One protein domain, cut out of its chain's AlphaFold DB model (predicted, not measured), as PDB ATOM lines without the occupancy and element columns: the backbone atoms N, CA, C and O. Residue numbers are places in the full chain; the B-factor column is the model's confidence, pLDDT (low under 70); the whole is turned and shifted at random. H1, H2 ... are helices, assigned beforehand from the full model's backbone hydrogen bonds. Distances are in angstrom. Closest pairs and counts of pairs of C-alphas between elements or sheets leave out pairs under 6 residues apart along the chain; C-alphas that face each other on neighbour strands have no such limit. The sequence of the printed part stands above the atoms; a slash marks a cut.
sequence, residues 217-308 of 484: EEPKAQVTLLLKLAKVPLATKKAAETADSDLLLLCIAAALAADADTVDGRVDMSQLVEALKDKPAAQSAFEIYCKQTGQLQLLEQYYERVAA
ATOM      1  N   GLU A 217      33.986 -53.772  41.466       84.44
ATOM      2  CA  GLU A 217      35.247 -54.521  41.361       84.44
ATOM      3  C   GLU A 217      35.856 -54.429  39.955       84.44
ATOM      4  O   GLU A 217      37.077 -54.381  39.799       84.44
ATOM      5  N   GLU A 218      35.013 -54.389  38.920       88.00
ATOM      6  CA  GLU A 218      35.460 -54.311  37.531       88.00
ATOM      7  C   GLU A 218      35.753 -52.849  37.137       88.00
ATOM      8  O   GLU A 218      34.837 -52.016  37.133       88.00
ATOM      9  N   PRO A 219      36.991 -52.510  36.722       89.00
ATOM     10  CA  PRO A 219      37.373 -51.128  36.438       89.00
ATOM     11  C   PRO A 219      36.592 -50.530  35.265       89.00
ATOM     12  O   PRO A 219      36.169 -49.377  35.319       89.00
ATOM     13  N   LYS A 220      36.326 -51.325  34.223       92.00
ATOM     14  CA  LYS A 220      35.532 -50.904  33.064       92.00
ATOM     15  C   LYS A 220      34.094 -50.563  33.450       92.00
ATOM     16  O   LYS A 220      33.572 -49.525  33.031       92.00
ATOM     17  N   ALA A 221      33.456 -51.404  34.264       90.31
ATOM     18  CA  ALA A 221      32.111 -51.155  34.770       90.31
ATOM     19  C   ALA A 221      32.081 -49.917  35.680       90.31
ATOM     20  O   ALA A 221      31.202 -49.067  35.527       90.31
ATOM     21  N   GLN A 222      33.081 -49.771  36.554       92.38
ATOM     22  CA  GLN A 222      33.236 -48.621  37.443       92.38
ATOM     23  C   GLN A 222      33.394 -47.305  36.672       92.38
ATOM     24  O   GLN A 222      32.661 -46.351  36.933       92.38
ATOM     25  N   VAL A 223      34.306 -47.245  35.699       94.19
ATOM     26  CA  VAL A 223      34.521 -46.058  34.855       94.19
ATOM     27  C   VAL A 223      33.243 -45.724  34.087       94.19
ATOM     28  O   VAL A 223      32.775 -44.590  34.138       94.19
ATOM     29  N   THR A 224      32.604 -46.719  33.465       92.62
ATOM     30  CA  THR A 224      31.352 -46.522  32.717       92.62
ATOM     31  C   THR A 224      30.229 -45.989  33.613       92.62
ATOM     32  O   THR A 224      29.452 -45.125  33.204       92.62
ATOM     33  N   LEU A 225      30.133 -46.476  34.852       92.62
ATOM     34  CA  LEU A 225      29.176 -45.984  35.839       92.62
ATOM     35  C   LEU A 225      29.473 -44.535  36.237       92.62
ATOM     36  O   LEU A 225      28.560 -43.716  36.245       92.62
ATOM     37  N   LEU A 226      30.731 -44.196  36.526       93.94
ATOM     38  CA  LEU A 226      31.133 -42.827  36.868       93.94
ATOM     39  C   LEU A 226      30.847 -41.840  35.727       93.94
ATOM     40  O   LEU A 226      30.397 -40.724  35.988       93.94
ATOM     41  N   LEU A 227      31.025 -42.264  34.472       93.19
ATOM     42  CA  LEU A 227      30.645 -41.475  33.297       93.19
ATOM     43  C   LEU A 227      29.125 -41.256  33.223       93.19
ATOM     44  O   LEU A 227      28.689 -40.125  33.035       93.19
ATOM     45  N   LYS A 228      28.304 -42.287  33.481       91.69
ATOM     46  CA  LYS A 228      26.831 -42.142  33.575       91.69
ATOM     47  C   LYS A 228      26.384 -41.204  34.698       91.69
ATOM     48  O   LYS A 228      25.310 -40.620  34.615       91.69
ATOM     49  N   LEU A 229      27.191 -41.070  35.750       90.62
ATOM     50  CA  LEU A 229      26.964 -40.151  36.866       90.62
ATOM     51  C   LEU A 229      27.483 -38.725  36.595       90.62
ATOM     52  O   LEU A 229      27.494 -37.910  37.519       90.62
ATOM     53  N   ALA A 230      27.936 -38.428  35.371       88.81
ATOM     54  CA  ALA A 230      28.566 -37.163  34.988       88.81
ATOM     55  C   ALA A 230      29.772 -36.789  35.880       88.81
ATOM     56  O   ALA A 230      30.012 -35.623  36.191       88.81
ATOM     57  N   LYS A 231      30.543 -37.790  36.335       91.12
ATOM     58  CA  LYS A 231      31.766 -37.620  37.145       91.12
ATOM     59  C   LYS A 231      33.022 -37.911  36.323       91.12
ATOM     60  O   LYS A 231      33.833 -38.764  36.687       91.12
ATOM     61  N   VAL A 232      33.192 -37.175  35.224       93.12
ATOM     62  CA  VAL A 232      34.279 -37.368  34.247       93.12
ATOM     63  C   VAL A 232      35.687 -37.273  34.861       93.12
ATOM     64  O   VAL A 232      36.489 -38.177  34.605       93.12
ATOM     65  N   PRO A 233      36.020 -36.302  35.740       92.88
ATOM     66  CA  PRO A 233      37.375 -36.211  36.294       92.88
ATOM     67  C   PRO A 233      37.765 -37.412  37.163       92.88
ATOM     68  O   PRO A 233      38.910 -37.871  37.145       92.88
ATOM     69  N   LEU A 234      36.794 -37.961  37.898       92.62
ATOM     70  CA  LEU A 234      36.996 -39.123  38.761       92.62
ATOM     71  C   LEU A 234      37.097 -40.408  37.929       92.62
ATOM     72  O   LEU A 234      37.976 -41.230  38.183       92.62
ATOM     73  N   ALA A 235      36.263 -40.540  36.892       94.00
ATOM     74  CA  ALA A 235      36.355 -41.624  35.916       94.00
ATOM     75  C   ALA A 235      37.734 -41.647  35.232       94.00
ATOM     76  O   ALA A 235      38.382 -42.689  35.190       94.00
ATOM     77  N   THR A 236      38.219 -40.481  34.799       94.12
ATOM     78  CA  THR A 236      39.527 -40.321  34.140       94.12
ATOM     79  C   THR A 236      40.675 -40.681  35.075       94.12
ATOM     80  O   THR A 236      41.610 -41.365  34.671       94.12
ATOM     81  N   LYS A 237      40.595 -40.288  36.355       93.88
ATOM     82  CA  LYS A 237      41.571 -40.714  37.368       93.88
ATOM     83  C   LYS A 237      41.621 -42.238  37.481       93.88
ATOM     84  O   LYS A 237      42.706 -42.809  37.476       93.88
ATOM     85  N   LYS A 238      40.460 -42.894  37.553       92.69
ATOM     86  CA  LYS A 238      40.400 -44.352  37.678       92.69
ATOM     87  C   LYS A 238      40.929 -45.062  36.431       92.69
ATOM     88  O   LYS A 238      41.683 -46.016  36.568       92.69
ATOM     89  N   ALA A 239      40.589 -44.566  35.242       94.88
ATOM     90  CA  ALA A 239      41.117 -45.079  33.981       94.88
ATOM     91  C   ALA A 239      42.646 -44.897  33.866       94.88
ATOM     92  O   ALA A 239      43.343 -45.778  33.368       94.88
ATOM     93  N   ALA A 240      43.184 -43.786  34.385       93.44
ATOM     94  CA  ALA A 240      44.626 -43.545  34.423       93.44
ATOM     95  C   ALA A 240      45.356 -44.519  35.364       93.44
ATOM     96  O   ALA A 240      46.438 -44.989  35.025       93.44
ATOM     97  N   GLU A 241      44.761 -44.867  36.511       92.19
ATOM     98  CA  GLU A 241      45.307 -45.879  37.430       92.19
ATOM     99  C   GLU A 241      45.366 -47.276  36.798       92.19
ATOM    100  O   GLU A 241      46.265 -48.053  37.116       92.19
ATOM    101  N   THR A 242      44.425 -47.610  35.908       91.00
ATOM    102  CA  THR A 242      44.411 -48.904  35.210       91.00
ATOM    103  C   THR A 242      45.311 -48.951  33.980       91.00
ATOM    104  O   THR A 242      45.509 -50.035  33.441       91.00
ATOM    105  N   ALA A 243      45.850 -47.804  33.547       85.25
ATOM    106  CA  ALA A 243      46.684 -47.658  32.351       85.25
ATOM    107  C   ALA A 243      46.061 -48.265  31.073       85.25
ATOM    108  O   ALA A 243      46.772 -48.713  30.176       85.25
ATOM    109  N   ASP A 244      44.730 -48.270  30.991       90.62
ATOM    110  CA  ASP A 244      43.986 -48.781  29.841       90.62
ATOM    111  C   ASP A 244      43.672 -47.618  28.892       90.62
ATOM    112  O   ASP A 244      42.923 -46.696  29.236       90.62
ATOM    113  N   SER A 245      44.271 -47.653  27.701       90.56
ATOM    114  CA  SER A 245      44.107 -46.623  26.676       90.56
ATOM    115  C   SER A 245      42.659 -46.492  26.202       90.56
ATOM    116  O   SER A 245      42.203 -45.370  25.988       90.56
ATOM    117  N   ASP A 246      41.909 -47.592  26.105       92.88
ATOM    118  CA  ASP A 246      40.525 -47.563  25.620       92.88
ATOM    119  C   ASP A 246      39.606 -46.878  26.638       92.88
ATOM    120  O   ASP A 246      38.725 -46.095  26.273       92.88
ATOM    121  N   LEU A 247      39.835 -47.118  27.934       93.94
ATOM    122  CA  LEU A 247      39.095 -46.447  29.007       93.94
ATOM    123  C   LEU A 247      39.431 -44.956  29.084       93.94
ATOM    124  O   LEU A 247      38.532 -44.144  29.301       93.94
ATOM    125  N   LEU A 248      40.698 -44.583  28.883       94.81
ATOM    126  CA  LEU A 248      41.109 -43.179  28.825       94.81
ATOM    127  C   LEU A 248      40.455 -42.453  27.646       94.81
ATOM    128  O   LEU A 248      39.891 -41.376  27.837       94.81
ATOM    129  N   LEU A 249      40.463 -43.058  26.457       93.62
ATOM    130  CA  LEU A 249      39.800 -42.510  25.272       93.62
ATOM    131  C   LEU A 249      38.285 -42.384  25.475       93.62
ATOM    132  O   LEU A 249      37.701 -41.371  25.093       93.62
ATOM    133  N   LEU A 250      37.650 -43.355  26.138       94.44
ATOM    134  CA  LEU A 250      36.234 -43.275  26.498       94.44
ATOM    135  C   LEU A 250      35.948 -42.095  27.443       94.44
ATOM    136  O   LEU A 250      34.961 -41.382  27.257       94.44
ATOM    137  N   CYS A 251      36.806 -41.869  28.442       94.62
ATOM    138  CA  CYS A 251      36.698 -40.724  29.345       94.62
ATOM    139  C   CYS A 251      36.880 -39.387  28.618       94.62
ATOM    140  O   CYS A 251      36.108 -38.462  28.862       94.62
ATOM    141  N   ILE A 252      37.855 -39.297  27.710       92.88
ATOM    142  CA  ILE A 252      38.103 -38.112  26.878       92.88
ATOM    143  C   ILE A 252      36.893 -37.825  25.984       92.88
ATOM    144  O   ILE A 252      36.404 -36.700  25.962       92.88
ATOM    145  N   ALA A 253      36.356 -38.837  25.300       91.94
ATOM    146  CA  ALA A 253      35.178 -38.682  24.448       91.94
ATOM    147  C   ALA A 253      33.954 -38.198  25.242       91.94
ATOM    148  O   ALA A 253      33.214 -37.334  24.777       91.94
ATOM    149  N   ALA A 254      33.759 -38.714  26.459       91.94
ATOM    150  CA  ALA A 254      32.695 -38.256  27.345       91.94
ATOM    151  C   ALA A 254      32.904 -36.808  27.829       91.94
ATOM    152  O   ALA A 254      31.929 -36.069  27.940       91.94
ATOM    153  N   ALA A 255      34.151 -36.396  28.092       91.31
ATOM    154  CA  ALA A 255      34.482 -35.011  28.431       91.31
ATOM    155  C   ALA A 255      34.139 -34.059  27.277       91.31
ATOM    156  O   ALA A 255      33.418 -33.088  27.473       91.31
ATOM    157  N   LEU A 256      34.585 -34.398  26.062       89.44
ATOM    158  CA  LEU A 256      34.326 -33.616  24.852       89.44
ATOM    159  C   LEU A 256      32.832 -33.524  24.526       89.44
ATOM    160  O   LEU A 256      32.361 -32.468  24.123       89.44
ATOM    161  N   ALA A 257      32.079 -34.610  24.722       88.31
ATOM    162  CA  ALA A 257      30.629 -34.598  24.543       88.31
ATOM    163  C   ALA A 257      29.935 -33.672  25.555       88.31
ATOM    164  O   ALA A 257      29.040 -32.926  25.176       88.31
ATOM    165  N   ALA A 258      30.374 -33.679  26.818       84.69
ATOM    166  CA  ALA A 258      29.831 -32.785  27.839       84.69
ATOM    167  C   ALA A 258      30.149 -31.304  27.556       84.69
ATOM    168  O   ALA A 258      29.319 -30.442  27.830       84.69
ATOM    169  N   ASP A 259      31.321 -31.016  26.983       81.56
ATOM    170  CA  ASP A 259      31.725 -29.660  26.587       81.56
ATOM    171  C   ASP A 259      31.051 -29.181  25.278       81.56
ATOM    172  O   ASP A 259      31.100 -27.988  24.978       81.56
ATOM    173  N   ALA A 260      30.429 -30.076  24.497       77.81
ATOM    174  CA  ALA A 260      29.736 -29.749  23.243       77.81
ATOM    175  C   ALA A 260      28.279 -29.286  23.436       77.81
ATOM    176  O   ALA A 260      27.718 -28.648  22.546       77.81
ATOM    177  N   ASP A 261      27.667 -29.577  24.587       64.75
ATOM    178  CA  ASP A 261      26.263 -29.252  24.889       64.75
ATOM    179  C   ASP A 261      26.034 -27.760  25.241       64.75
ATOM    180  O   ASP A 261      24.929 -27.361  25.626       64.75
ATOM    181  N   THR A 262      27.050 -26.898  25.113       60.78
ATOM    182  CA  THR A 262      26.946 -25.465  25.415       60.78
ATOM    183  C   THR A 262      26.326 -24.655  24.271       60.78
ATOM    184  O   THR A 262      26.763 -24.668  23.123       60.78
ATOM    185  N   VAL A 263      25.293 -23.880  24.621       56.72
ATOM    186  CA  VAL A 263      24.392 -23.137  23.713       56.72
ATOM    187  C   VAL A 263      25.107 -22.084  22.845       56.72
ATOM    188  O   VAL A 263      24.596 -21.699  21.796       56.72
ATOM    189  N   ASP A 264      26.308 -21.651  23.238       55.41
ATOM    190  CA  ASP A 264      27.022 -20.530  22.614       55.41
ATOM    191  C   ASP A 264      27.913 -20.922  21.421       55.41
ATOM    192  O   ASP A 264      28.597 -20.067  20.854       55.41
ATOM    193  N   GLY A 265      27.975 -22.208  21.052       54.78
ATOM    194  CA  GLY A 265      28.856 -22.702  19.982       54.78
ATOM    195  C   GLY A 265      30.356 -22.563  20.286       54.78
ATOM    196  O   GLY A 265      31.196 -22.925  19.464       54.78
ATOM    197  N   ARG A 266      30.704 -22.049  21.472       55.66
ATOM    198  CA  ARG A 266      32.045 -22.088  22.048       55.66
ATOM    199  C   ARG A 266      32.173 -23.361  22.864       55.66
ATOM    200  O   ARG A 266      31.338 -23.622  23.730       55.66
ATOM    201  N   VAL A 267      33.236 -24.112  22.602       63.41
ATOM    202  CA  VAL A 267      33.590 -25.284  23.397       63.41
ATOM    203  C   VAL A 267      34.031 -24.781  24.774       63.41
ATOM    204  O   VAL A 267      35.002 -24.025  24.890       63.41
ATOM    205  N   ASP A 268      33.278 -25.129  25.819       73.62
ATOM    206  CA  ASP A 268      33.563 -24.691  27.193       73.62
ATOM    207  C   ASP A 268      34.933 -25.233  27.653       73.62
ATOM    208  O   ASP A 268      35.677 -24.531  28.336       73.62
ATOM    209  N   MET A 269      35.346 -26.416  27.169       84.44
ATOM    210  CA  MET A 269      36.613 -27.124  27.470       84.44
ATOM    211  C   MET A 269      36.874 -27.350  28.969       84.44
ATOM    212  O   MET A 269      37.899 -27.920  29.349       84.44
ATOM    213  N   SER A 270      35.967 -26.909  29.839       88.38
ATOM    214  CA  SER A 270      36.109 -26.941  31.287       88.38
ATOM    215  C   SER A 270      36.109 -28.376  31.807       88.38
ATOM    216  O   SER A 270      36.947 -28.711  32.647       88.38
ATOM    217  N   GLN A 271      35.235 -29.252  31.288       89.44
ATOM    218  CA  GLN A 271      35.215 -30.658  31.706       89.44
ATOM    219  C   GLN A 271      36.474 -31.388  31.256       89.44
ATOM    220  O   GLN A 271      37.047 -32.148  32.040       89.44
ATOM    221  N   LEU A 272      36.930 -31.145  30.026       92.50
ATOM    222  CA  LEU A 272      38.163 -31.734  29.521       92.50
ATOM    223  C   LEU A 272      39.387 -31.284  30.329       92.50
ATOM    224  O   LEU A 272      40.176 -32.125  30.764       92.50
ATOM    225  N   VAL A 273      39.541 -29.980  30.579       93.56
ATOM    226  CA  VAL A 273      40.675 -29.442  31.347       93.56
ATOM    227  C   VAL A 273      40.690 -30.016  32.764       93.56
ATOM    228  O   VAL A 273      41.723 -30.519  33.205       93.56
ATOM    229  N   GLU A 274      39.547 -30.034  33.453       93.12
ATOM    230  CA  GLU A 274      39.401 -30.636  34.785       93.12
ATOM    231  C   GLU A 274      39.724 -32.144  34.767       93.12
ATOM    232  O   GLU A 274      40.410 -32.671  35.654       93.12
ATOM    233  N   ALA A 275      39.265 -32.862  33.736       92.94
ATOM    234  CA  ALA A 275      39.496 -34.292  33.592       92.94
ATOM    235  C   ALA A 275      40.978 -34.625  33.397       92.94
ATOM    236  O   ALA A 275      41.480 -35.555  34.036       92.94
ATOM    237  N   LEU A 276      41.692 -33.841  32.588       94.81
ATOM    238  CA  LEU A 276      43.101 -34.059  32.250       94.81
ATOM    239  C   LEU A 276      44.086 -33.457  33.264       94.81
ATOM    240  O   LEU A 276      45.254 -33.849  33.285       94.81
ATOM    241  N   LYS A 277      43.634 -32.544  34.130       93.88
ATOM    242  CA  LYS A 277      44.468 -31.879  35.139       93.88
ATOM    243  C   LYS A 277      45.244 -32.881  36.002       93.88
ATOM    244  O   LYS A 277      44.652 -33.821  36.540       93.88
ATOM    245  N   ASP A 278      46.553 -32.662  36.132       91.50
ATOM    246  CA  ASP A 278      47.502 -33.464  36.924       91.50
ATOM    247  C   ASP A 278      47.591 -34.958  36.526       91.50
ATOM    248  O   ASP A 278      47.971 -35.803  37.338       91.50
ATOM    249  N   LYS A 279      47.219 -35.320  35.285       93.38
ATOM    250  CA  LYS A 279      47.185 -36.716  34.804       93.38
ATOM    251  C   LYS A 279      47.958 -36.878  33.483       93.38
ATOM    252  O   LYS A 279      47.341 -36.843  32.417       93.38
ATOM    253  N   PRO A 280      49.277 -37.149  33.515       93.06
ATOM    254  CA  PRO A 280      50.108 -37.186  32.304       93.06
ATOM    255  C   PRO A 280      49.711 -38.298  31.318       93.06
ATOM    256  O   PRO A 280      49.766 -38.106  30.106       93.06
ATOM    257  N   ALA A 281      49.245 -39.450  31.812       92.25
ATOM    258  CA  ALA A 281      48.754 -40.537  30.957       92.25
ATOM    259  C   ALA A 281      47.499 -40.132  30.161       92.25
ATOM    260  O   ALA A 281      47.343 -40.509  29.006       92.25
ATOM    261  N   ALA A 282      46.616 -39.332  30.765       94.00
ATOM    262  CA  ALA A 282      45.419 -38.841  30.093       94.00
ATOM    263  C   ALA A 282      45.756 -37.698  29.119       94.00
ATOM    264  O   ALA A 282      45.218 -37.663  28.018       94.00
ATOM    265  N   GLN A 283      46.674 -36.801  29.501       94.50
ATOM    266  CA  GLN A 283      47.164 -35.714  28.643       94.50
ATOM    267  C   GLN A 283      47.829 -36.254  27.370       94.50
ATOM    268  O   GLN A 283      47.455 -35.864  26.269       94.50
ATOM    269  N   SER A 284      48.747 -37.215  27.511       93.44
ATOM    270  CA  SER A 284      49.403 -37.864  26.367       93.44
ATOM    271  C   SER A 284      48.420 -38.650  25.495       93.44
ATOM    272  O   SER A 284      48.497 -38.580  24.270       93.44
ATOM    273  N   ALA A 285      47.449 -39.352  26.091       94.12
ATOM    274  CA  ALA A 285      46.396 -40.025  25.330       94.12
ATOM    275  C   ALA A 285      45.546 -39.035  24.514       94.12
ATOM    276  O   ALA A 285      45.236 -39.307  23.354       94.12
ATOM    277  N   PHE A 286      45.208 -37.877  25.089       95.00
ATOM    278  CA  PHE A 286      44.480 -36.816  24.394       95.00
ATOM    279  C   PHE A 286      45.299 -36.202  23.251       95.00
ATOM    280  O   PHE A 286      44.792 -36.051  22.141       95.00
ATOM    281  N   GLU A 287      46.582 -35.928  23.482       94.62
ATOM    282  CA  GLU A 287      47.492 -35.422  22.453       94.62
ATOM    283  C   GLU A 287      47.592 -36.389  21.261       94.62
ATOM    284  O   GLU A 287      47.448 -35.984  20.103       94.62
ATOM    285  N   ILE A 288      47.789 -37.683  21.537       93.31
ATOM    286  CA  ILE A 288      47.846 -38.733  20.513       93.31
ATOM    287  C   ILE A 288      46.518 -38.810  19.755       93.31
ATOM    288  O   ILE A 288      46.524 -38.863  18.524       93.31
ATOM    289  N   TYR A 289      45.388 -38.769  20.465       93.75
ATOM    290  CA  TYR A 289      44.057 -38.767  19.862       93.75
ATOM    291  C   TYR A 289      43.877 -37.599  18.881       93.75
ATOM    292  O   TYR A 289      43.488 -37.814  17.730       93.75
ATOM    293  N   CYS A 290      44.215 -36.373  19.285       94.19
ATOM    294  CA  CYS A 290      44.105 -35.197  18.422       94.19
ATOM    295  C   CYS A 290      45.024 -35.287  17.199       94.19
ATOM    296  O   CYS A 290      44.601 -34.961  16.088       94.19
ATOM    297  N   LYS A 291      46.258 -35.775  17.370       92.19
ATOM    298  CA  LYS A 291      47.211 -35.954  16.264       92.19
ATOM    299  C   LYS A 291      46.745 -37.012  15.263       92.19
ATOM    300  O   LYS A 291      46.840 -36.790  14.061       92.19
ATOM    301  N   GLN A 292      46.207 -38.138  15.735       92.38
ATOM    302  CA  GLN A 292      45.725 -39.222  14.870       92.38
ATOM    303  C   GLN A 292      44.426 -38.872  14.138       92.38
ATOM    304  O   GLN A 292      44.232 -39.285  12.998       92.38
ATOM    305  N   THR A 293      43.541 -38.107  14.776       91.50
ATOM    306  CA  THR A 293      42.270 -37.673  14.172       91.50
ATOM    307  C   THR A 293      42.398 -36.399  13.334       91.50
ATOM    308  O   THR A 293      41.443 -36.020  12.659       91.50
ATOM    309  N   GLY A 294      43.554 -35.727  13.370       88.81
ATOM    310  CA  GLY A 294      43.784 -34.447  12.694       88.81
ATOM    311  C   GLY A 294      43.121 -33.244  13.378       88.81
ATOM    312  O   GLY A 294      43.072 -32.158  12.805       88.81
ATOM    313  N   GLN A 295      42.623 -33.399  14.608       90.31
ATOM    314  CA  GLN A 295      41.940 -32.352  15.377       90.31
ATOM    315  C   GLN A 295      42.940 -31.445  16.117       90.31
ATOM    316  O   GLN A 295      42.855 -31.248  17.328       90.31
ATOM    317  N   LEU A 296      43.907 -30.878  15.391       92.50
ATOM    318  CA  LEU A 296      44.959 -30.034  15.976       92.50
ATOM    319  C   LEU A 296      44.426 -28.712  16.553       92.50
ATOM    320  O   LEU A 296      44.986 -28.213  17.519       92.50
ATOM    321  N   GLN A 297      43.327 -28.172  16.015       91.62
ATOM    322  CA  GLN A 297      42.675 -26.976  16.573       91.62
ATOM    323  C   GLN A 297      42.093 -27.234  17.967       91.62
ATOM    324  O   GLN A 297      42.152 -26.371  18.832       91.62
ATOM    325  N   LEU A 298      41.559 -28.436  18.207       91.75
ATOM    326  CA  LEU A 298      41.055 -28.817  19.527       91.75
ATOM    327  C   LEU A 298      42.203 -28.925  20.542       91.75
ATOM    328  O   LEU A 298      42.060 -28.518  21.694       91.75
ATOM    329  N   LEU A 299      43.345 -29.459  20.100       94.25
ATOM    330  CA  LEU A 299      44.551 -29.568  20.915       94.25
ATOM    331  C   LEU A 299      45.151 -28.193  21.241       94.25
ATOM    332  O   LEU A 299      45.556 -27.954  22.373       94.25
ATOM    333  N   GLU A 300      45.157 -27.281  20.269       93.75
ATOM    334  CA  GLU A 300      45.572 -25.890  20.458       93.75
ATOM    335  C   GLU A 300      44.703 -25.183  21.508       93.75
ATOM    336  O   GLU A 300      45.236 -24.704  22.507       93.75
ATOM    337  N   GLN A 301      43.374 -25.238  21.366       91.81
ATOM    338  CA  GLN A 301      42.438 -24.665  22.343       91.81
ATOM    339  C   GLN A 301      42.635 -25.245  23.749       91.81
ATOM    340  O   GLN A 301      42.509 -24.535  24.748       91.81
ATOM    341  N   TYR A 302      42.943 -26.540  23.852       93.50
ATOM    342  CA  TYR A 302      43.271 -27.164  25.130       93.50
ATOM    343  C   TYR A 302      44.538 -26.558  25.751       93.50
ATOM    344  O   TYR A 302      44.515 -26.174  26.924       93.50
ATOM    345  N   TYR A 303      45.623 -26.434  24.984       94.12
ATOM    346  CA  TYR A 303      46.876 -25.861  25.478       94.12
ATOM    347  C   TYR A 303      46.743 -24.384  25.856       94.12
ATOM    348  O   TYR A 303      47.288 -23.977  26.885       94.12
ATOM    349  N   GLU A 304      45.943 -23.606  25.122       91.44
ATOM    350  CA  GLU A 304      45.615 -22.225  25.491       91.44
ATOM    351  C   GLU A 304      44.958 -22.163  26.881       91.44
ATOM    352  O   GLU A 304      45.372 -21.385  27.743       91.44
ATOM    353  N   ARG A 305      43.980 -23.041  27.156       91.38
ATOM    354  CA  ARG A 305      43.277 -23.086  28.454       91.38
ATOM    355  C   ARG A 305      44.155 -23.547  29.613       91.38
ATOM    356  O   ARG A 305      43.932 -23.119  30.744       91.38
ATOM    357  N   VAL A 306      45.135 -24.409  29.351       92.44
ATOM    358  CA  VAL A 306      46.113 -24.867  30.355       92.44
ATOM    359  C   VAL A 306      47.285 -23.879  30.504       92.44
ATOM    360  O   VAL A 306      48.123 -24.056  31.383       92.44
ATOM    361  N   ALA A 307      47.311 -22.799  29.713       91.19
ATOM    362  CA  ALA A 307      48.397 -21.818  29.646       91.19
ATOM    363  C   ALA A 307      49.755 -22.423  29.226       91.19
ATOM    364  O   ALA A 307      50.818 -21.934  29.611       91.19
ATOM    365  N   ALA A 308      49.709 -23.472  28.404       91.62
ATOM    366  CA  ALA A 308      50.856 -24.136  27.790       91.62
ATOM    367  C   ALA A 308      51.184 -23.455  26.445       91.62
ATOM    368  O   ALA A 308      50.803 -23.918  25.369       91.62
TER     369      ALA A 308
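What this domain is: This is residues 217 to 308 of the 484 residues of the protein "Vps16_C domain-containing protein" of Eimeria necatrix (UniProt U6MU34). Four helices, H1 to H4, run to and fro along nearly one line, with H2 and H3 between H1 and the short H4, and the hairpin of H5 and H6 crosses them, H5 packing on H3. Loop residues 261 to 266, after H3, stick out. The printed part has 92 residues with six named helices, H1 to H6 in chain order, and no named strand: all helix. It is compact, with a radius of gyration of the C-alphas of 12.6 A and spans of 38 by 27 by 22 A.

How they stand to each other: H1, residues 219 to 228, and H2, residues 232 to 242, form a hairpin at a shallow tilt of 8 degrees; their closest C-alphas, Val 223 and Ala 235, are 4.9 A apart. H3, residues 245 to 260, forms a hairpin with H2, closest C-alphas Ala 239 and Leu 248 at 5.5 A. H1, H2 and H3 make an up and down bundle, each running against the one before. H4, residues 270 to 276, forms a hairpin with H3, closest C-alphas Leu 272 and Ala 255 at 5.0 A, and is apart from H1. H5, residues 280 to 293, touches residues 245 to 252 of H3 alone, about perpendicular at 74 degrees, closest C-alphas Ala 282 and Leu 248 at 6.2 A. H6, residues 296 to 306, forms a hairpin with H5 through residues 287 to 290 of H5 alone, closest C-alphas Leu 296 and Cys 290 at 5.8 A. In the six helices every O i to N i+4 pair is within hydrogen-bond range.

Where its parts are: H1 begins at C-alpha 219 (37.373, -51.128, 36.438). H3 is 22.4 A long and H5 19.8 A. H6 ends at C-alpha 306 (46.113, -24.867, 30.355).

The domain as a whole: The C-alphas farthest apart, Glu 217 and Asp 264, are 39.7 A apart. The printed part has no cut and no long link. Residues 261 to 267 have pLDDT under 70.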